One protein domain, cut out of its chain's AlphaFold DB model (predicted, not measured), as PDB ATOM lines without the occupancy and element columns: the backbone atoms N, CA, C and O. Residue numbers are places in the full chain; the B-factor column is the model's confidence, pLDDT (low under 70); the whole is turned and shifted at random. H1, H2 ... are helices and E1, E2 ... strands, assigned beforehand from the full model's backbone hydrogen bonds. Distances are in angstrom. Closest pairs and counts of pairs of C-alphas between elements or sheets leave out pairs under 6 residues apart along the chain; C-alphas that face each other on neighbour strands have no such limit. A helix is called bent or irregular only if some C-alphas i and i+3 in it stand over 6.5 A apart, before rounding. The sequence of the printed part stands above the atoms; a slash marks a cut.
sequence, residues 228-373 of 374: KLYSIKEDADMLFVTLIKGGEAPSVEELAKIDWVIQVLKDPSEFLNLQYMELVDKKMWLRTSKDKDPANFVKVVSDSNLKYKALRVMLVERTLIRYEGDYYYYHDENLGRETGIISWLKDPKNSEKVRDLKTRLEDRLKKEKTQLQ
ATOM      1  N   LYS A 228      39.449   7.972  36.545       90.94
ATOM      2  CA  LYS A 228      39.259   6.873  35.579       90.94
ATOM      3  C   LYS A 228      39.811   5.554  36.111       90.94
ATOM      4  O   LYS A 228      39.173   4.516  35.977       90.94
ATOM      5  N   LEU A 229      40.993   5.574  36.729       89.62
ATOM      6  CA  LEU A 229      41.569   4.373  37.331       89.62
ATOM      7  C   LEU A 229      40.711   3.873  38.498       89.62
ATOM      8  O   LEU A 229      40.531   2.668  38.666       89.62
ATOM      9  N   TYR A 230      40.178   4.798  39.297       93.56
ATOM     10  CA  TYR A 230      39.274   4.485  40.392       93.56
ATOM     11  C   TYR A 230      37.953   3.895  39.889       93.56
ATOM     12  O   TYR A 230      37.564   2.837  40.368       93.56
ATOM     13  N   SER A 231      37.330   4.486  38.864       93.50
ATOM     14  CA  SER A 231      36.086   3.955  38.294       93.50
ATOM     15  C   SER A 231      36.275   2.546  37.729       93.50
ATOM     16  O   SER A 231      35.437   1.680  37.941       93.50
ATOM     17  N   ILE A 232      37.416   2.270  37.083       94.12
ATOM     18  CA  ILE A 232      37.749   0.921  36.599       94.12
ATOM     19  C   ILE A 232      37.857  -0.076  37.763       94.12
ATOM     20  O   ILE A 232      37.429  -1.222  37.631       94.12
ATOM     21  N   LYS A 233      38.422   0.334  38.907       93.88
ATOM     22  CA  LYS A 233      38.494  -0.516  40.107       93.88
ATOM     23  C   LYS A 233      37.113  -0.771  40.703       93.88
ATOM     24  O   LYS A 233      36.817  -1.914  41.035       93.88
ATOM     25  N   GLU A 234      36.269   0.254  40.790       94.06
ATOM     26  CA  GLU A 234      34.886   0.105  41.254       94.06
ATOM     27  C   GLU A 234      34.087  -0.843  40.348       94.06
ATOM     28  O   GLU A 234      33.427  -1.759  40.843       94.06
ATOM     29  N   ASP A 235      34.207  -0.698  39.026       93.12
ATOM     30  CA  ASP A 235      33.584  -1.600  38.054       93.12
ATOM     31  C   ASP A 235      34.093  -3.041  38.215       93.12
ATOM     32  O   ASP A 235      33.307  -3.995  38.196       93.12
ATOM     33  N   ALA A 236      35.401  -3.218  38.427       93.31
ATOM     34  CA  ALA A 236      36.004  -4.523  38.679       93.31
ATOM     35  C   ALA A 236      35.465  -5.165  39.967       93.31
ATOM     36  O   ALA A 236      35.151  -6.357  39.973       93.31
ATOM     37  N   ASP A 237      35.311  -4.386  41.040       91.88
ATOM     38  CA  ASP A 237      34.744  -4.840  42.311       91.88
ATOM     39  C   ASP A 237      33.271  -5.231  42.170       91.88
ATOM     40  O   ASP A 237      32.866  -6.303  42.630       91.88
ATOM     41  N   MET A 238      32.469  -4.418  41.476       92.19
ATOM     42  CA  MET A 238      31.067  -4.734  41.196       92.19
ATOM     43  C   MET A 238      30.924  -6.029  40.393       92.19
ATOM     44  O   MET A 238      30.088  -6.880  40.725       92.19
ATOM     45  N   LEU A 239      31.751  -6.216  39.360       90.38
ATOM     46  CA  LEU A 239      31.755  -7.431  38.545       90.38
ATOM     47  C   LEU A 239      32.238  -8.649  39.337       90.38
ATOM     48  O   LEU A 239      31.622  -9.709  39.244       90.38
ATOM     49  N   PHE A 240      33.279  -8.505  40.157       91.62
ATOM     50  CA  PHE A 240      33.785  -9.572  41.023       91.62
ATOM     51  C   PHE A 240      32.725 -10.036  42.027       91.62
ATOM     52  O   PHE A 240      32.461 -11.231  42.156       91.62
ATOM     53  N   VAL A 241      32.060  -9.092  42.696       89.19
ATOM     54  CA  VAL A 241      30.960  -9.402  43.613       89.19
ATOM     55  C   VAL A 241      29.812 -10.071  42.860       89.19
ATOM     56  O   VAL A 241      29.259 -11.051  43.348       89.19
ATOM     57  N   THR A 242      29.468  -9.602  41.659       88.06
ATOM     58  CA  THR A 242      28.419 -10.217  40.825       88.06
ATOM     59  C   THR A 242      28.767 -11.650  40.423       88.06
ATOM     60  O   THR A 242      27.898 -12.515  40.453       88.06
ATOM     61  N   LEU A 243      30.038 -11.925  40.121       86.31
ATOM     62  CA  LEU A 243      30.533 -13.262  39.794       86.31
ATOM     63  C   LEU A 243      30.445 -14.228  40.993       86.31
ATOM     64  O   LEU A 243      30.216 -15.420  40.813       86.31
ATOM     65  N   ILE A 244      30.631 -13.717  42.214       84.31
ATOM     66  CA  ILE A 244      30.723 -14.511  43.453       84.31
ATOM     67  C   ILE A 244      29.402 -14.574  44.231       84.31
ATOM     68  O   ILE A 244      29.266 -15.396  45.135       84.31
ATOM     69  N   LYS A 245      28.418 -13.738  43.884       78.88
ATOM     70  CA  LYS A 245      27.113 -13.638  44.559       78.88
ATOM     71  C   LYS A 245      26.262 -14.913  44.504       78.88
ATOM     72  O   LYS A 245      25.331 -15.017  45.301       78.88
ATOM     73  N   GLY A 246      26.569 -15.879  43.634       61.69
ATOM     74  CA  GLY A 246      26.027 -17.235  43.759       61.69
ATOM     75  C   GLY A 246      26.531 -17.834  45.073       61.69
ATOM     76  O   GLY A 246      27.729 -18.062  45.187       61.69
ATOM     77  N   GLY A 247      25.648 -17.971  46.072       54.38
ATOM     78  CA  GLY A 247      25.953 -18.187  47.500       54.38
ATOM     79  C   GLY A 247      26.791 -19.428  47.867       54.38
ATOM     80  O   GLY A 247      27.791 -19.748  47.237       54.38
ATOM     81  N   GLU A 248      26.437 -20.135  48.945       56.91
ATOM     82  CA  GLU A 248      27.166 -21.356  49.357       56.91
ATOM     83  C   GLU A 248      27.007 -22.511  48.349       56.91
ATOM     84  O   GLU A 248      27.890 -23.360  48.239       56.91
ATOM     85  N   ALA A 249      25.930 -22.498  47.556       60.59
ATOM     86  CA  ALA A 249      25.673 -23.431  46.462       60.59
ATOM     87  C   ALA A 249      25.465 -22.665  45.137       60.59
ATOM     88  O   ALA A 249      24.322 -22.430  44.735       60.59
ATOM     89  N   PRO A 250      26.545 -22.221  44.468       69.06
ATOM     90  CA  PRO A 250      26.446 -21.584  43.159       69.06
ATOM     91  C   PRO A 250      25.882 -22.560  42.121       69.06
ATOM     92  O   PRO A 250      26.127 -23.769  42.169       69.06
ATOM     93  N   SER A 251      25.136 -22.032  41.154       74.38
ATOM     94  CA  SER A 251      24.653 -22.825  40.027       74.38
ATOM     95  C   SER A 251      25.825 -23.347  39.182       74.38
ATOM     96  O   SER A 251      26.905 -22.754  39.126       74.38
ATOM     97  N   VAL A 252      25.606 -24.458  38.471       77.12
ATOM     98  CA  VAL A 252      26.621 -25.069  37.590       77.12
ATOM     99  C   VAL A 252      27.130 -24.070  36.538       77.12
ATOM    100  O   VAL A 252      28.304 -24.091  36.173       77.12
ATOM    101  N   GLU A 253      26.272 -23.159  36.077       78.06
ATOM    102  CA  GLU A 253      26.637 -22.128  35.100       78.06
ATOM    103  C   GLU A 253      27.514 -21.016  35.691       78.06
ATOM    104  O   GLU A 253      28.402 -20.509  35.007       78.06
ATOM    105  N   GLU A 254      27.303 -20.644  36.954       78.69
ATOM    106  CA  GLU A 254      28.127 -19.651  37.656       78.69
ATOM    107  C   GLU A 254      29.526 -20.195  37.949       78.69
ATOM    108  O   GLU A 254      30.519 -19.506  37.710       78.69
ATOM    109  N   LEU A 255      29.618 -21.461  38.368       81.38
ATOM    110  CA  LEU A 255      30.896 -22.159  38.526       81.38
ATOM    111  C   LEU A 255      31.654 -22.248  37.198       81.38
ATOM    112  O   LEU A 255      32.846 -21.950  37.141       81.38
ATOM    113  N   ALA A 256      30.955 -22.585  36.110       85.06
ATOM    114  CA  ALA A 256      31.558 -22.625  34.785       85.06
ATOM    115  C   ALA A 256      32.044 -21.240  34.330       85.06
ATOM    116  O   ALA A 256      33.114 -21.138  33.736       85.06
ATOM    117  N   LYS A 257      31.303 -20.164  34.635       87.00
ATOM    118  CA  LYS A 257      31.746 -18.788  34.356       87.00
ATOM    119  C   LYS A 257      33.016 -18.433  35.118       87.00
ATOM    120  O   LYS A 257      33.919 -17.878  34.503       87.00
ATOM    121  N   ILE A 258      33.102 -18.765  36.407       88.44
ATOM    122  CA  ILE A 258      34.318 -18.568  37.212       88.44
ATOM    123  C   ILE A 258      35.506 -19.262  36.538       88.44
ATOM    124  O   ILE A 258      36.530 -18.625  36.296       88.44
ATOM    125  N   ASP A 259      35.340 -20.524  36.143       90.19
ATOM    126  CA  ASP A 259      36.393 -21.282  35.468       90.19
ATOM    127  C   ASP A 259      36.774 -20.666  34.115       90.19
ATOM    128  O   ASP A 259      37.956 -20.593  33.781       90.19
ATOM    129  N   TRP A 260      35.804 -20.157  33.346       91.06
ATOM    130  CA  TRP A 260      36.079 -19.465  32.086       91.06
ATOM    131  C   TRP A 260      36.868 -18.173  32.288       91.06
ATOM    132  O   TRP A 260      37.782 -17.904  31.512       91.06
ATOM    133  N   VAL A 261      36.542 -17.386  33.318       90.94
ATOM    134  CA  VAL A 261      37.280 -16.160  33.648       90.94
ATOM    135  C   VAL A 261      38.722 -16.496  34.013       90.94
ATOM    136  O   VAL A 261      39.635 -15.906  33.441       90.94
ATOM    137  N   ILE A 262      38.942 -17.473  34.900       91.56
ATOM    138  CA  ILE A 262      40.300 -17.869  35.310       91.56
ATOM    139  C   ILE A 262      41.094 -18.373  34.102       91.56
ATOM    140  O   ILE A 262      42.232 -17.968  33.892       91.56
ATOM    141  N   GLN A 263      40.476 -19.197  33.258       90.62
ATOM    142  CA  GLN A 263      41.124 -19.761  32.078       90.62
ATOM    143  C   GLN A 263      41.542 -18.704  31.043       90.62
ATOM    144  O   GLN A 263      42.497 -18.932  30.307       90.62
ATOM    145  N   VAL A 264      40.825 -17.579  30.948       90.81
ATOM    146  CA  VAL A 264      41.165 -16.481  30.025       90.81
ATOM    147  C   VAL A 264      42.149 -15.492  30.649       90.81
ATOM    148  O   VAL A 264      42.940 -14.903  29.918       90.81
ATOM    149  N   LEU A 265      42.101 -15.297  31.971       91.00
ATOM    150  CA  LEU A 265      42.981 -14.363  32.678       91.00
ATOM    151  C   LEU A 265      44.352 -14.940  33.028       91.00
ATOM    152  O   LEU A 265      45.275 -14.158  33.235       91.00
ATOM    153  N   LYS A 266      44.483 -16.264  33.157       89.81
ATOM    154  CA  LYS A 266      45.765 -16.879  33.503       89.81
ATOM    155  C   LYS A 266      46.797 -16.653  32.401       89.81
ATOM    156  O   LYS A 266      46.474 -16.691  31.210       89.81
ATOM    157  N   ASP A 267      48.046 -16.485  32.808       82.81
ATOM    158  CA  ASP A 267      49.150 -16.441  31.860       82.81
ATOM    159  C   ASP A 267      49.358 -17.844  31.247       82.81
ATOM    160  O   ASP A 267      49.241 -18.843  31.961       82.81
ATOM    161  N   PRO A 268      49.703 -17.975  29.949       75.81
ATOM    162  CA  PRO A 268      49.912 -19.283  29.315       75.81
ATOM    163  C   PRO A 268      51.002 -20.143  29.977       75.81
ATOM    164  O   PRO A 268      51.040 -21.355  29.782       75.81
ATOM    165  N   SER A 269      51.903 -19.518  30.741       75.81
ATOM    166  CA  SER A 269      52.948 -20.182  31.524       75.81
ATOM    167  C   SER A 269      52.471 -20.699  32.885       75.81
ATOM    168  O   SER A 269      53.174 -21.494  33.506       75.81
ATOM    169  N   GLU A 270      51.316 -20.249  33.380       79.69
ATOM    170  CA  GLU A 270      50.782 -20.667  34.675       79.69
ATOM    171  C   GLU A 270      50.021 -21.991  34.548       79.69
ATOM    172  O   GLU A 270      48.952 -22.088  33.936       79.69
ATOM    173  N   PHE A 271      50.552 -23.034  35.186       73.25
ATOM    174  CA  PHE A 271      49.866 -24.315  35.286       73.25
ATOM    175  C   PHE A 271      48.834 -24.279  36.424       73.25
ATOM    176  O   PHE A 271      49.126 -24.625  37.567       73.25
ATOM    177  N   LEU A 272      47.614 -23.841  36.111       79.62
ATOM    178  CA  LEU A 272      46.471 -23.863  37.031       79.62
ATOM    179  C   LEU A 272      45.535 -25.020  36.688       79.62
ATOM    180  O   LEU A 272      44.892 -25.023  35.634       79.62
ATOM    181  N   ASN A 273      45.419 -25.990  37.597       78.06
ATOM    182  CA  ASN A 273      44.482 -27.095  37.429       78.06
ATOM    183  C   ASN A 273      43.125 -26.781  38.079       78.06
ATOM    184  O   ASN A 273      42.862 -27.109  39.238       78.06
ATOM    185  N   LEU A 274      42.245 -26.152  37.297       80.62
ATOM    186  CA  LEU A 274      40.929 -25.670  37.739       80.62
ATOM    187  C   LEU A 274      40.004 -26.768  38.279       80.62
ATOM    188  O   LEU A 274      39.057 -26.457  38.998       80.62
ATOM    189  N   GLN A 275      40.244 -28.038  37.948       75.94
ATOM    190  CA  GLN A 275      39.413 -29.140  38.440       75.94
ATOM    191  C   GLN A 275      39.683 -29.506  39.901       75.94
ATOM    192  O   GLN A 275      38.804 -30.083  40.538       75.94
ATOM    193  N   TYR A 276      40.873 -29.190  40.413       76.19
ATOM    194  CA  TYR A 276      41.288 -29.541  41.774       76.19
ATOM    195  C   TYR A 276      41.291 -28.354  42.726       76.19
ATOM    196  O   TYR A 276      41.374 -28.552  43.931       76.19
ATOM    197  N   MET A 277      41.199 -27.129  42.203       81.81
ATOM    198  CA  MET A 277      41.070 -25.952  43.050       81.81
ATOM    199  C   MET A 277      39.695 -25.932  43.711       81.81
ATOM    200  O   MET A 277      38.665 -26.021  43.031       81.81
ATOM    201  N   GLU A 278      39.681 -25.753  45.027       86.19
ATOM    202  CA  GLU A 278      38.447 -25.493  45.748       86.19
ATOM    203  C   GLU A 278      37.867 -24.133  45.343       86.19
ATOM    204  O   GLU A 278      38.558 -23.235  44.851       86.19
ATOM    205  N   LEU A 279      36.564 -23.951  45.566       83.94
ATOM    206  CA  LEU A 279      35.894 -22.689  45.254       83.94
ATOM    207  C   LEU A 279      36.530 -21.505  46.003       83.94
ATOM    208  O   LEU A 279      36.577 -20.395  45.472       83.94
ATOM    209  N   VAL A 280      37.027 -21.741  47.220       86.81
ATOM    210  CA  VAL A 280      37.715 -20.732  48.033       86.81
ATOM    211  C   VAL A 280      39.005 -20.281  47.347       86.81
ATOM    212  O   VAL A 280      39.191 -19.079  47.149       86.81
ATOM    213  N   ASP A 281      39.831 -21.220  46.881       88.25
ATOM    214  CA  ASP A 281      41.086 -20.917  46.186       88.25
ATOM    215  C   ASP A 281      40.842 -20.186  44.864       88.25
ATOM    216  O   ASP A 281      41.531 -19.217  44.547       88.25
ATOM    217  N   LYS A 282      39.809 -20.588  44.111       88.62
ATOM    218  CA  LYS A 282      39.392 -19.899  42.878       88.62
ATOM    219  C   LYS A 282      38.998 -18.446  43.149       88.62
ATOM    220  O   LYS A 282      39.401 -17.546  42.414       88.62
ATOM    221  N   LYS A 283      38.235 -18.201  44.220       88.75
ATOM    222  CA  LYS A 283      37.838 -16.848  44.644       88.75
ATOM    223  C   LYS A 283      39.046 -16.022  45.087       88.75
ATOM    224  O   LYS A 283      39.133 -14.847  44.730       88.75
ATOM    225  N   MET A 284      39.982 -16.621  45.826       89.38
ATOM    226  CA  MET A 284      41.226 -15.959  46.229       89.38
ATOM    227  C   MET A 284      42.086 -15.591  45.021       89.38
ATOM    228  O   MET A 284      42.539 -14.452  44.930       89.38
ATOM    229  N   TRP A 285      42.251 -16.508  44.067       91.62
ATOM    230  CA  TRP A 285      43.000 -16.243  42.842       91.62
ATOM    231  C   TRP A 285      42.371 -15.102  42.041       91.62
ATOM    232  O   TRP A 285      43.058 -14.148  41.687       91.62
ATOM    233  N   LEU A 286      41.050 -15.133  41.832       90.88
ATOM    234  CA  LEU A 286      40.340 -14.067  41.119       90.88
ATOM    235  C   LEU A 286      40.493 -12.703  41.793       90.88
ATOM    236  O   LEU A 286      40.619 -11.698  41.099       90.88
ATOM    237  N   ARG A 287      40.508 -12.663  43.131       91.38
ATOM    238  CA  ARG A 287      40.741 -11.425  43.880       91.38
ATOM    239  C   ARG A 287      42.135 -10.869  43.597       91.38
ATOM    240  O   ARG A 287      42.247  -9.702  43.236       91.38
ATOM    241  N   THR A 288      43.162 -11.712  43.688       93.00
ATOM    242  CA  THR A 288      44.551 -11.335  43.389       93.00
ATOM    243  C   THR A 288      44.708 -10.859  41.944       93.00
ATOM    244  O   THR A 288      45.337  -9.833  41.698       93.00
ATOM    245  N   SER A 289      44.097 -11.556  40.984       91.00
ATOM    246  CA  SER A 289      44.156 -11.193  39.563       91.00
ATOM    247  C   SER A 289      43.444  -9.870  39.268       91.00
ATOM    248  O   SER A 289      43.972  -9.044  38.524       91.00
ATOM    249  N   LYS A 290      42.287  -9.626  39.896       93.56
ATOM    250  CA  LYS A 290      41.553  -8.353  39.816       93.56
ATOM    251  C   LYS A 290      42.359  -7.193  40.415       93.56
ATOM    252  O   LYS A 290      42.370  -6.109  39.842       93.56
ATOM    253  N   ASP A 291      43.053  -7.415  41.533       92.00
ATOM    254  CA  ASP A 291      43.895  -6.390  42.165       92.00
ATOM    255  C   ASP A 291      45.176  -6.099  41.346       92.00
ATOM    256  O   ASP A 291      45.666  -4.968  41.362       92.00
ATOM    257  N   LYS A 292      45.697  -7.090  40.600       93.00
ATOM    258  CA  LYS A 292      46.870  -6.952  39.712       93.00
ATOM    259  C   LYS A 292      46.559  -6.142  38.447       93.00
ATOM    260  O   LYS A 292      47.327  -5.244  38.112       93.00
ATOM    261  N   ASP A 293      45.463  -6.452  37.751       92.38
ATOM    262  CA  ASP A 293      45.030  -5.734  36.540       92.38
ATOM    263  C   ASP A 293      43.492  -5.623  36.463       92.38
ATOM    264  O   ASP A 293      42.819  -6.465  35.851       92.38
ATOM    265  N   PRO A 294      42.905  -4.570  37.065       93.56
ATOM    266  CA  PRO A 294      41.456  -4.397  37.090       93.56
ATOM    267  C   PRO A 294      40.883  -4.098  35.698       93.56
ATOM    268  O   PRO A 294      39.753  -4.484  35.404       93.56
ATOM    269  N   ALA A 295      41.656  -3.463  34.808       93.56
ATOM    270  CA  ALA A 295      41.191  -3.108  33.470       93.56
ATOM    271  C   ALA A 295      40.996  -4.355  32.597       93.56
ATOM    272  O   ALA A 295      39.955  -4.513  31.950       93.56
ATOM    273  N   ASN A 296      41.968  -5.272  32.607       92.88
ATOM    274  CA  ASN A 296      41.836  -6.537  31.888       92.88
ATOM    275  C   ASN A 296      40.761  -7.434  32.516       92.88
ATOM    276  O   ASN A 296      39.982  -8.057  31.792       92.88
ATOM    277  N   PHE A 297      40.648  -7.443  33.849       94.50
ATOM    278  CA  PHE A 297      39.586  -8.169  34.544       94.50
ATOM    279  C   PHE A 297      38.192  -7.728  34.081       94.50
ATOM    280  O   PHE A 297      37.397  -8.565  33.645       94.50
ATOM    281  N   VAL A 298      37.911  -6.417  34.091       93.69
ATOM    282  CA  VAL A 298      36.634  -5.862  33.608       93.69
ATOM    283  C   VAL A 298      36.387  -6.279  32.162       93.69
ATOM    284  O   VAL A 298      35.303  -6.768  31.840       93.69
ATOM    285  N   LYS A 299      37.397  -6.166  31.292       93.94
ATOM    286  CA  LYS A 299      37.295  -6.527  29.871       93.94
ATOM    287  C   LYS A 299      36.957  -8.004  29.645       93.94
ATOM    288  O   LYS A 299      36.201  -8.313  28.730       93.94
ATOM    289  N   VAL A 300      37.518  -8.913  30.442       93.25
ATOM    290  CA  VAL A 300      37.281 -10.358  30.300       93.25
ATOM    291  C   VAL A 300      35.916 -10.748  30.853       93.25
ATOM    292  O   VAL A 300      35.172 -11.468  30.189       93.25
ATOM    293  N   VAL A 301      35.558 -10.258  32.041       92.50
ATOM    294  CA  VAL A 301      34.287 -10.611  32.695       92.50
ATOM    295  C   VAL A 301      33.083 -10.018  31.957       92.50
ATOM    296  O   VAL A 301      32.034 -10.659  31.892       92.50
ATOM    297  N   SER A 302      33.225  -8.829  31.362       91.62
ATOM    298  CA  SER A 302      32.156  -8.188  30.577       91.62
ATOM    299  C   SER A 302      31.994  -8.758  29.159       91.62
ATOM    300  O   SER A 302      31.061  -8.384  28.444       91.62
ATOM    301  N   ASP A 303      32.864  -9.676  28.724       92.00
ATOM    302  CA  ASP A 303      32.827 -10.205  27.364       92.00
ATOM    303  C   ASP A 303      31.682 -11.214  27.151       92.00
ATOM    304  O   ASP A 303      31.666 -12.318  27.696       92.00
ATOM    305  N   SER A 304      30.761 -10.882  26.242       91.62
ATOM    306  CA  SER A 304      29.700 -11.790  25.768       91.62
ATOM    307  C   SER A 304      30.213 -13.131  25.206       91.62
ATOM    308  O   SER A 304      29.492 -14.129  25.200       91.62
ATOM    309  N   ASN A 305      31.463 -13.173  24.736       92.75
ATOM    310  CA  ASN A 305      32.107 -14.328  24.110       92.75
ATOM    311  C   ASN A 305      33.027 -15.101  25.054       92.75
ATOM    312  O   ASN A 305      33.737 -16.002  24.595       92.75
ATOM    313  N   LEU A 306      33.006 -14.787  26.351       92.94
ATOM    314  CA  LEU A 306      33.877 -15.376  27.367       92.94
ATOM    315  C   LEU A 306      33.931 -16.909  27.288       92.94
ATOM    316  O   LEU A 306      35.010 -17.493  27.249       92.94
ATOM    317  N   LYS A 307      32.771 -17.563  27.160       92.38
ATOM    318  CA  LYS A 307      32.660 -19.025  27.027       92.38
ATOM    319  C   LYS A 307      33.493 -19.585  25.870       92.38
ATOM    320  O   LYS A 307      34.163 -20.604  26.014       92.38
ATOM    321  N   TYR A 308      33.436 -18.936  24.710       93.62
ATOM    322  CA  TYR A 308      34.134 -19.388  23.506       93.62
ATOM    323  C   TYR A 308      35.625 -19.057  23.562       93.62
ATOM    324  O   TYR A 308      36.438 -19.854  23.099       93.62
ATOM    325  N   LYS A 309      35.993 -17.929  24.183       93.12
ATOM    326  CA  LYS A 309      37.392 -17.584  24.457       93.12
ATOM    327  C   LYS A 309      38.041 -18.585  25.406       93.12
ATOM    328  O   LYS A 309      39.103 -19.109  25.084       93.12
ATOM    329  N   ALA A 310      37.377 -18.925  26.509       92.50
ATOM    330  CA  ALA A 310      37.853 -19.947  27.436       92.50
ATOM    331  C   ALA A 310      37.981 -21.312  26.750       92.50
ATOM    332  O   ALA A 310      39.006 -21.979  26.882       92.50
ATOM    333  N   LEU A 311      36.978 -21.704  25.953       92.00
ATOM    334  CA  LEU A 311      37.027 -22.945  25.180       92.00
ATOM    335  C   LEU A 311      38.221 -22.967  24.221       92.00
ATOM    336  O   LEU A 311      38.954 -23.950  24.201       92.00
ATOM    337  N   ARG A 312      38.459 -21.885  23.474       94.00
ATOM    338  CA  ARG A 312      39.624 -21.760  22.591       94.00
ATOM    339  C   ARG A 312      40.927 -21.996  23.352       94.00
ATOM    340  O   ARG A 312      41.727 -22.809  22.904       94.00
ATOM    341  N   VAL A 313      41.136 -21.310  24.479       92.06
ATOM    342  CA  VAL A 313      42.372 -21.459  25.269       92.06
ATOM    343  C   VAL A 313      42.549 -22.916  25.706       92.06
ATOM    344  O   VAL A 313      43.613 -23.486  25.486       92.06
ATOM    345  N   MET A 314      41.493 -23.569  26.203       90.12
ATOM    346  CA  MET A 314      41.556 -24.986  26.590       90.12
ATOM    347  C   MET A 314      41.880 -25.931  25.423       90.12
ATOM    348  O   MET A 314      42.579 -26.927  25.613       90.12
ATOM    349  N   LEU A 315      41.358 -25.655  24.223       92.44
ATOM    350  CA  LEU A 315      41.625 -26.464  23.029       92.44
ATOM    351  C   LEU A 315      43.080 -26.330  22.563       92.44
ATOM    352  O   LEU A 315      43.661 -27.314  22.105       92.44
ATOM    353  N   VAL A 316      43.663 -25.136  22.698       92.31
ATOM    354  CA  VAL A 316      45.065 -24.863  22.351       92.31
ATOM    355  C   VAL A 316      46.012 -25.500  23.368       92.31
ATOM    356  O   VAL A 316      46.919 -26.224  22.972       92.31
ATOM    357  N   GLU A 317      45.766 -25.313  24.669       89.44
ATOM    358  CA  GLU A 317      46.593 -25.893  25.743       89.44
ATOM    359  C   GLU A 317      46.695 -27.415  25.645       89.44
ATOM    360  O   GLU A 317      47.761 -27.997  25.826       89.44
ATOM    361  N   ARG A 318      45.584 -28.073  25.301       89.88
ATOM    362  CA  ARG A 318      45.527 -29.528  25.137       89.88
ATOM    363  C   ARG A 318      45.808 -29.986  23.713       89.88
ATOM    364  O   ARG A 318      45.445 -31.110  23.376       89.88
ATOM    365  N   THR A 319      46.411 -29.139  22.879       91.25
ATOM    366  CA  THR A 319      46.861 -29.484  21.521       91.25
ATOM    367  C   THR A 319      45.776 -30.111  20.632       91.25
ATOM    368  O   THR A 319      46.073 -30.886  19.724       91.25
ATOM    369  N   LEU A 320      44.500 -29.794  20.885       92.62
ATOM    370  CA  LEU A 320      43.370 -30.218  20.047       92.62
ATOM    371  C   LEU A 320      43.202 -29.304  18.829       92.62
ATOM    372  O   LEU A 320      42.679 -29.727  17.801       92.62
ATOM    373  N   ILE A 321      43.658 -28.058  18.955       94.25
ATOM    374  CA  ILE A 321      43.785 -27.077  17.880       94.25
ATOM    375  C   ILE A 321      45.243 -26.617  17.860       94.25
ATOM    376  O   ILE A 321      45.841 -26.404  18.917       94.25
ATOM    377  N   ARG A 322      45.816 -26.467  16.664       93.50
ATOM    378  CA  ARG A 322      47.162 -25.915  16.478       93.50
ATOM    379  C   ARG A 322      47.091 -24.392  16.429       93.50
ATOM    380  O   ARG A 322      46.189 -23.838  15.802       93.50
ATOM    381  N   TYR A 323      48.041 -23.731  17.079       93.75
ATOM    382  CA  TYR A 323      48.228 -22.285  17.013       93.75
ATOM    383  C   TYR A 323      49.567 -21.996  16.342       93.75
ATOM    384  O   TYR A 323      50.609 -22.395  16.859       93.75
ATOM    385  N   GLU A 324      49.534 -21.339  15.185       92.94
ATOM    386  CA  GLU A 324      50.726 -21.012  14.401       92.94
ATOM    387  C   GLU A 324      50.678 -19.534  13.988       92.94
ATOM    388  O   GLU A 324      49.814 -19.107  13.214       92.94
ATOM    389  N   GLY A 325      51.606 -18.735  14.526       91.88
ATOM    390  CA  GLY A 325      51.620 -17.282  14.339       91.88
ATOM    391  C   GLY A 325      50.402 -16.629  14.992       91.88
ATOM    392  O   GLY A 325      50.314 -16.618  16.213       91.88
ATOM    393  N   ASP A 326      49.475 -16.133  14.169       93.69
ATOM    394  CA  ASP A 326      48.204 -15.512  14.581       93.69
ATOM    395  C   ASP A 326      46.968 -16.343  14.182       93.69
ATOM    396  O   ASP A 326      45.829 -15.893  14.347       93.69
ATOM    397  N   TYR A 327      47.169 -17.528  13.598       94.94
ATOM    398  CA  TYR A 327      46.097 -18.351  13.037       94.94
ATOM    399  C   TYR A 327      45.904 -19.642  13.828       94.94
ATOM    400  O   TYR A 327      46.849 -20.241  14.347       94.94
ATOM    401  N   TYR A 328      44.649 -20.077  13.894       95.88
ATOM    402  CA  TYR A 328      44.246 -21.326  14.523       95.88
ATOM    403  C   TYR A 328      43.877 -22.358  13.463       95.88
ATOM    404  O   TYR A 328      43.167 -22.040  12.511       95.88
ATOM    405  N   TYR A 329      44.301 -23.603  13.660       94.75
ATOM    406  CA  TYR A 329      44.047 -24.698  12.726       94.75
ATOM    407  C   TYR A 329      43.441 -25.898  13.442       94.75
ATOM    408  O   TYR A 329      43.964 -26.363  14.459       94.75
ATOM    409  N   TYR A 330      42.363 -26.439  12.884       93.88
ATOM    410  CA  TYR A 330      41.815 -27.724  13.302       93.88
ATOM    411  C   TYR A 330      42.076 -28.741  12.202       93.88
ATOM    412  O   TYR A 330      41.550 -28.619  11.097       93.88
ATOM    413  N   HIS A 331      42.938 -29.718  12.492       89.69
ATOM    414  CA  HIS A 331      43.581 -30.521  11.452       89.69
ATOM    415  C   HIS A 331      44.225 -29.588  10.412       89.69
ATOM    416  O   HIS A 331      45.037 -28.751  10.807       89.69
ATOM    417  N   ASP A 332      43.849 -29.679   9.138       90.88
ATOM    418  CA  ASP A 332      44.390 -28.847   8.053       90.88
ATOM    419  C   ASP A 332      43.445 -27.697   7.641       90.88
ATOM    420  O   ASP A 332      43.701 -26.981   6.675       90.88
ATOM    421  N   GLU A 333      42.351 -27.489   8.382       93.62
ATOM    422  CA  GLU A 333      41.401 -26.397   8.158       93.62
ATOM    423  C   GLU A 333      41.837 -25.145   8.936       93.62
ATOM    424  O   GLU A 333      41.970 -25.173  10.162       93.62
ATOM    425  N   ASN A 334      42.044 -24.031   8.226       93.94
ATOM    426  CA  ASN A 334      42.332 -22.734   8.838       93.94
ATOM    427  C   ASN A 334      41.044 -22.129   9.421       93.94
ATOM    428  O   ASN A 334      40.121 -21.783   8.685       93.94
ATOM    429  N   LEU A 335      41.005 -21.968  10.743       92.62
ATOM    430  CA  LEU A 335      39.883 -21.394  11.489       92.62
ATOM    431  C   LEU A 335      39.935 -19.856  11.561       92.62
ATOM    432  O   LEU A 335      38.995 -19.220  12.043       92.62
ATOM    433  N   GLY A 336      41.028 -19.247  11.099       93.88
ATOM    434  CA  GLY A 336      41.269 -17.809  11.124       93.88
ATOM    435  C   GLY A 336      42.007 -17.335  12.379       93.88
ATOM    436  O   GLY A 336      42.617 -18.116  13.106       93.88
ATOM    437  N   ARG A 337      41.959 -16.018  12.618       94.94
ATOM    438  CA  ARG A 337      42.526 -15.358  13.811       94.94
ATOM    439  C   ARG A 337      41.592 -15.484  15.019       94.94
ATOM    440  O   ARG A 337      40.553 -16.134  14.936       94.94
ATOM    441  N   GLU A 338      41.908 -14.809  16.126       90.25
ATOM    442  CA  GLU A 338      41.117 -14.821  17.371       90.25
ATOM    443  C   GLU A 338      39.603 -14.626  17.158       90.25
ATOM    444  O   GLU A 338      38.800 -15.384  17.701       90.25
ATOM    445  N   THR A 339      39.188 -13.651  16.351       92.12
ATOM    446  CA  THR A 339      37.763 -13.408  16.063       92.12
ATOM    447  C   THR A 339      37.160 -14.456  15.122       92.12
ATOM    448  O   THR A 339      35.973 -14.779  15.236       92.12
ATOM    449  N   GLY A 340      37.975 -15.021  14.227       92.00
ATOM    450  CA  GLY A 340      37.587 -16.070  13.283       92.00
ATOM    451  C   GLY A 340      37.233 -17.370  13.997       92.00
ATOM    452  O   GLY A 340      36.121 -17.867  13.832       92.00
ATOM    453  N   ILE A 341      38.104 -17.849  14.890       93.31
ATOM    454  CA  ILE A 341      37.850 -19.086  15.644       93.31
ATOM    455  C   ILE A 341      36.624 -18.968  16.556       93.31
ATOM    456  O   ILE A 341      35.840 -19.907  16.656       93.31
ATOM    457  N   ILE A 342      36.400 -17.808  17.183       93.50
ATOM    458  CA  ILE A 342      35.199 -17.578  18.001       93.50
ATOM    459  C   ILE A 342      33.938 -17.656  17.133       93.50
ATOM    460  O   ILE A 342      32.945 -18.251  17.552       93.50
ATOM    461  N   SER A 343      33.979 -17.085  15.928       93.81
ATOM    462  CA  SER A 343      32.864 -17.149  14.977       93.81
ATOM    463  C   SER A 343      32.625 -18.583  14.506       93.81
ATOM    464  O   SER A 343      31.490 -19.049  14.531       93.81
ATOM    465  N   TRP A 344      33.693 -19.322  14.198       94.75
ATOM    466  CA  TRP A 344      33.627 -20.728  13.800       94.75
ATOM    467  C   TRP A 344      33.022 -21.622  14.894       94.75
ATOM    468  O   TRP A 344      32.170 -22.456  14.600       94.75
ATOM    469  N   LEU A 345      33.396 -21.404  16.165       93.25
ATOM    470  CA  LEU A 345      32.862 -22.142  17.320       93.25
ATOM    471  C   LEU A 345      31.373 -21.861  17.592       93.25
ATOM    472  O   LEU A 345      30.708 -22.663  18.255       93.25
ATOM    473  N   LYS A 346      30.863 -20.713  17.140       92.81
ATOM    474  CA  LYS A 346      29.449 -20.329  17.250       92.81
ATOM    475  C   LYS A 346      28.600 -20.831  16.091       92.81
ATOM    476  O   LYS A 346      27.385 -20.937  16.248       92.81
ATOM    477  N   ASP A 347      29.219 -21.082  14.944       93.06
ATOM    478  CA  ASP A 347      28.512 -21.351  13.702       93.06
ATOM    479  C   ASP A 347      27.774 -22.707  13.773       93.06
ATOM    480  O   ASP A 347      28.416 -23.746  13.979       93.06
ATOM    481  N   PRO A 348      26.436 -22.758  13.601       92.19
ATOM    482  CA  PRO A 348      25.666 -24.000  13.729       92.19
ATOM    483  C   PRO A 348      26.103 -25.098  12.757       92.19
ATOM    484  O   PRO A 348      25.983 -26.283  13.070       92.19
ATOM    485  N   LYS A 349      26.654 -24.716  11.598       92.56
ATOM    486  CA  LYS A 349      27.188 -25.644  10.590       92.56
ATOM    487  C   LYS A 349      28.356 -26.480  11.115       92.56
ATOM    488  O   LYS A 349      28.526 -27.616  10.696       92.56
ATOM    489  N   ASN A 350      29.124 -25.938  12.060       91.00
ATOM    490  CA  ASN A 350      30.269 -26.617  12.664       91.00
ATOM    491  C   ASN A 350      29.911 -27.302  13.989       91.00
ATOM    492  O   ASN A 350      30.792 -27.838  14.657       91.00
ATOM    493  N   SER A 351      28.633 -27.300  14.387       87.56
ATOM    494  CA  SER A 351      28.180 -27.819  15.684       87.56
ATOM    495  C   SER A 351      28.611 -29.264  15.956       87.56
ATOM    496  O   SER A 351      28.989 -29.578  17.085       87.56
ATOM    497  N   GLU A 352      28.635 -30.122  14.932       91.94
ATOM    498  CA  GLU A 352      29.102 -31.507  15.040       91.94
ATOM    499  C   GLU A 352      30.609 -31.589  15.329       91.94
ATOM    500  O   GLU A 352      31.015 -32.232  16.299       91.94
ATOM    501  N   LYS A 353      31.437 -30.849  14.577       91.75
ATOM    502  CA  LYS A 353      32.891 -30.751  14.813       91.75
ATOM    503  C   LYS A 353      33.198 -30.179  16.201       91.75
ATOM    504  O   LYS A 353      34.069 -30.674  16.912       91.75
ATOM    505  N   VAL A 354      32.451 -29.159  16.627       90.62
ATOM    506  CA  VAL A 354      32.587 -28.556  17.964       90.62
ATOM    507  C   VAL A 354      32.193 -29.546  19.061       90.62
ATOM    508  O   VAL A 354      32.807 -29.556  20.129       90.62
ATOM    509  N   ARG A 355      31.183 -30.393  18.829       91.62
ATOM    510  CA  ARG A 355      30.789 -31.452  19.765       91.62
ATOM    511  C   ARG A 355      31.869 -32.528  19.883       91.62
ATOM    512  O   ARG A 355      32.175 -32.924  21.006       91.62
ATOM    513  N   ASP A 356      32.469 -32.953  18.774       92.50
ATOM    514  CA  ASP A 356      33.604 -33.886  18.793       92.50
ATOM    515  C   ASP A 356      34.792 -33.289  19.566       92.50
ATOM    516  O   ASP A 356      35.303 -33.903  20.501       92.50
ATOM    517  N   LEU A 357      35.150 -32.029  19.292       91.75
ATOM    518  CA  LEU A 357      36.189 -31.306  20.035       91.75
ATOM    519  C   LEU A 357      35.923 -31.256  21.544       91.75
ATOM    520  O   LEU A 357      36.834 -31.505  22.332       91.75
ATOM    521  N   LYS A 358      34.684 -30.967  21.958       90.19
ATOM    522  CA  LYS A 358      34.293 -30.976  23.378       90.19
ATOM    523  C   LYS A 358      34.391 -32.368  23.994       90.19
ATOM    524  O   LYS A 358      34.890 -32.494  25.105       90.19
ATOM    525  N   THR A 359      33.980 -33.401  23.267       92.62
ATOM    526  CA  THR A 359      34.056 -34.790  23.743       92.62
ATOM    527  C   THR A 359      35.515 -35.200  23.960       92.62
ATOM    528  O   THR A 359      35.882 -35.661  25.037       92.62
ATOM    529  N   ARG A 360      36.393 -34.911  22.991       91.31
ATOM    530  CA  ARG A 360      37.841 -35.155  23.118       91.31
ATOM    531  C   ARG A 360      38.475 -34.351  24.253       91.31
ATOM    532  O   ARG A 360      39.401 -34.834  24.905       91.31
ATOM    533  N   LEU A 361      37.998 -33.128  24.481       90.44
ATOM    534  CA  LEU A 361      38.438 -32.285  25.589       90.44
ATOM    535  C   LEU A 361      38.096 -32.925  26.940       90.44
ATOM    536  O   LEU A 361      38.964 -33.016  27.807       90.44
ATOM    537  N   GLU A 362      36.862 -33.402  27.099       89.19
ATOM    538  CA  GLU A 362      36.405 -34.109  28.300       89.19
ATOM    539  C   GLU A 362      37.173 -35.414  28.532       89.19
ATOM    540  O   GLU A 362      37.534 -35.719  29.668       89.19
ATOM    541  N   ASP A 363      37.480 -36.164  27.475       89.56
ATOM    542  CA  ASP A 363      38.256 -37.401  27.586       89.56
ATOM    543  C   ASP A 363      39.697 -37.147  28.042       89.56
ATOM    544  O   ASP A 363      40.225 -37.901  28.865       89.56
ATOM    545  N   ARG A 364      40.341 -36.076  27.559       87.25
ATOM    546  CA  ARG A 364      41.674 -35.680  28.049       87.25
ATOM    547  C   ARG A 364      41.628 -35.225  29.503       87.25
ATOM    548  O   ARG A 364      42.460 -35.667  30.288       87.25
ATOM    549  N   LEU A 365      40.617 -34.442  29.870       84.25
ATOM    550  CA  LEU A 365      40.384 -34.026  31.252       84.25
ATOM    551  C   LEU A 365      40.211 -35.221  32.199       84.25
ATOM    552  O   LEU A 365      40.812 -35.261  33.267       84.25
ATOM    553  N   LYS A 366      39.427 -36.229  31.800       85.69
ATOM    554  CA  LYS A 366      39.253 -37.459  32.589       85.69
ATOM    555  C   LYS A 366      40.564 -38.234  32.737       85.69
ATOM    556  O   LYS A 366      40.853 -38.706  33.830       85.69
ATOM    557  N   LYS A 367      41.363 -38.345  31.669       84.88
ATOM    558  CA  LYS A 367      42.667 -39.034  31.701       84.88
ATOM    559  C   LYS A 367      43.675 -38.338  32.613       84.88
ATOM    560  O   LYS A 367      44.309 -39.016  33.416       84.88
ATOM    561  N   GLU A 368      43.787 -37.012  32.521       80.50
ATOM    562  CA  GLU A 368      44.599 -36.198  33.441       80.50
ATOM    563  C   GLU A 368      44.157 -36.437  34.889       80.50
ATOM    564  O   GLU A 368      44.991 -36.610  35.777       80.50
ATOM    565  N   LYS A 369      42.839 -36.545  35.108       77.06
ATOM    566  CA  LYS A 369      42.294 -36.787  36.438       77.06
ATOM    567  C   LYS A 369      42.730 -38.123  37.037       77.06
ATOM    568  O   LYS A 369      43.082 -38.180  38.213       77.06
ATOM    569  N   THR A 370      42.714 -39.186  36.235       79.69
ATOM    570  CA  THR A 370      43.155 -40.519  36.663       79.69
ATOM    571  C   THR A 370      44.658 -40.557  36.942       79.69
ATOM    572  O   THR A 370      45.061 -41.135  37.943       79.69
ATOM    573  N   GLN A 371      45.478 -39.912  36.105       76.75
ATOM    574  CA  GLN A 371      46.942 -39.923  36.244       76.75
ATOM    575  C   GLN A 371      47.451 -39.227  37.509       76.75
ATOM    576  O   GLN A 371      48.510 -39.588  37.996       76.75
ATOM    577  N   LEU A 372      46.721 -38.239  38.030       66.94
ATOM    578  CA  LEU A 372      47.083 -37.531  39.263       66.94
ATOM    579  C   LEU A 372      46.625 -38.256  40.543       66.94
ATOM    580  O   LEU A 372      46.984 -37.826  41.636       66.94
ATOM    581  N   GLN A 373      45.783 -39.290  40.429       64.81
ATOM    582  CA  GLN A 373      45.267 -40.063  41.571       64.81
ATOM    583  C   GLN A 373      46.034 -41.369  41.823       64.81
ATOM    584  O   GLN A 373      46.000 -41.877  42.943       64.81
TER     585      GLN A 373
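What this domain is: This is residues 228 to 373 of the 374 residues of an uncharacterized protein of marine sediment metagenome (UniProt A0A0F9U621). What is the overall picture? Two lobes meet at one helix, H5: in the first, H1, H2, H3 and H4 pack on one another, mostly crossed, and in the second a small three-stranded sheet has H6 over one face. H5 packs on H2 on one side and on H6 on the other, and the long H7 turns a corner after H6 and runs back past H5. What is it made of? The 146 printed residues hold five named helices, three strands in the antiparallel order E1 E2 E3, then two more helices, and the class is mostly helix. How large is it? It is compact, with a radius of gyration of the C-alphas of 16.3 A and spans of 46 by 41 by 29 A.

Where its parts are: Which helices come first? H1, residues 228 to 244, begins at C-alpha 228 (39.259, 6.873, 35.579) and is 24.3 A long. H2 is residues 252 to 265, 20.2 A; H3 279 to 292, 20.0 A; H4 294 to 301; and H5 306 to 317, 16.6 A. What follows? E1 is residues 322 to 324, E2 327 to 330, E3 333 to 336 and H6 338 to 346. H7, residues 348 to 371, is 34.8 A long and ends at C-alpha 371 (46.942, -39.923, 36.244).

How they stand to each other: What touches the hub? H2 touches H1, H3, H4 and H5, closest to H5 at the C-alphas of Trp 260 and Ala 310, 5.0 A, at a steep tilt of 59 degrees. H1, H2 and H3 form a bundle, three helices together, though the hairpin H1 and H2 only just touch, with 3 pairs of C-alphas within 8 A, the closest Leu 243 and Ile 258 at 7.0 A. H1 touches H4, the closest C-alphas being Ala 236 and Val 298, 5.3 A. How is the sheet made? E1, E2 and E3 form a meander, each strand the antiparallel neighbour of the one before; N 322 and O 329 are 2.9 A apart, and N 335 and O 328 2.8 A. H5 and H6 are on one face, making two layers, with H6 over E3 at a height over the sheet of 8.1 A. What of H7 and the helix backbones? H7 is irregular, with C-alphas 349 and 352 7.6 A apart, and it touches H6 only at the corner. Each O i to N i+4 pair is within hydrogen-bond range in H1 to H6, and 18 of 20 in H7.

The domain as a whole: Is anything missing or long? The printed part has no cut, and the link H2 to H3 is long, with 13 residues. Where is confidence low? The pLDDT is under 70 at residues 246 to 250 and 372 to 373.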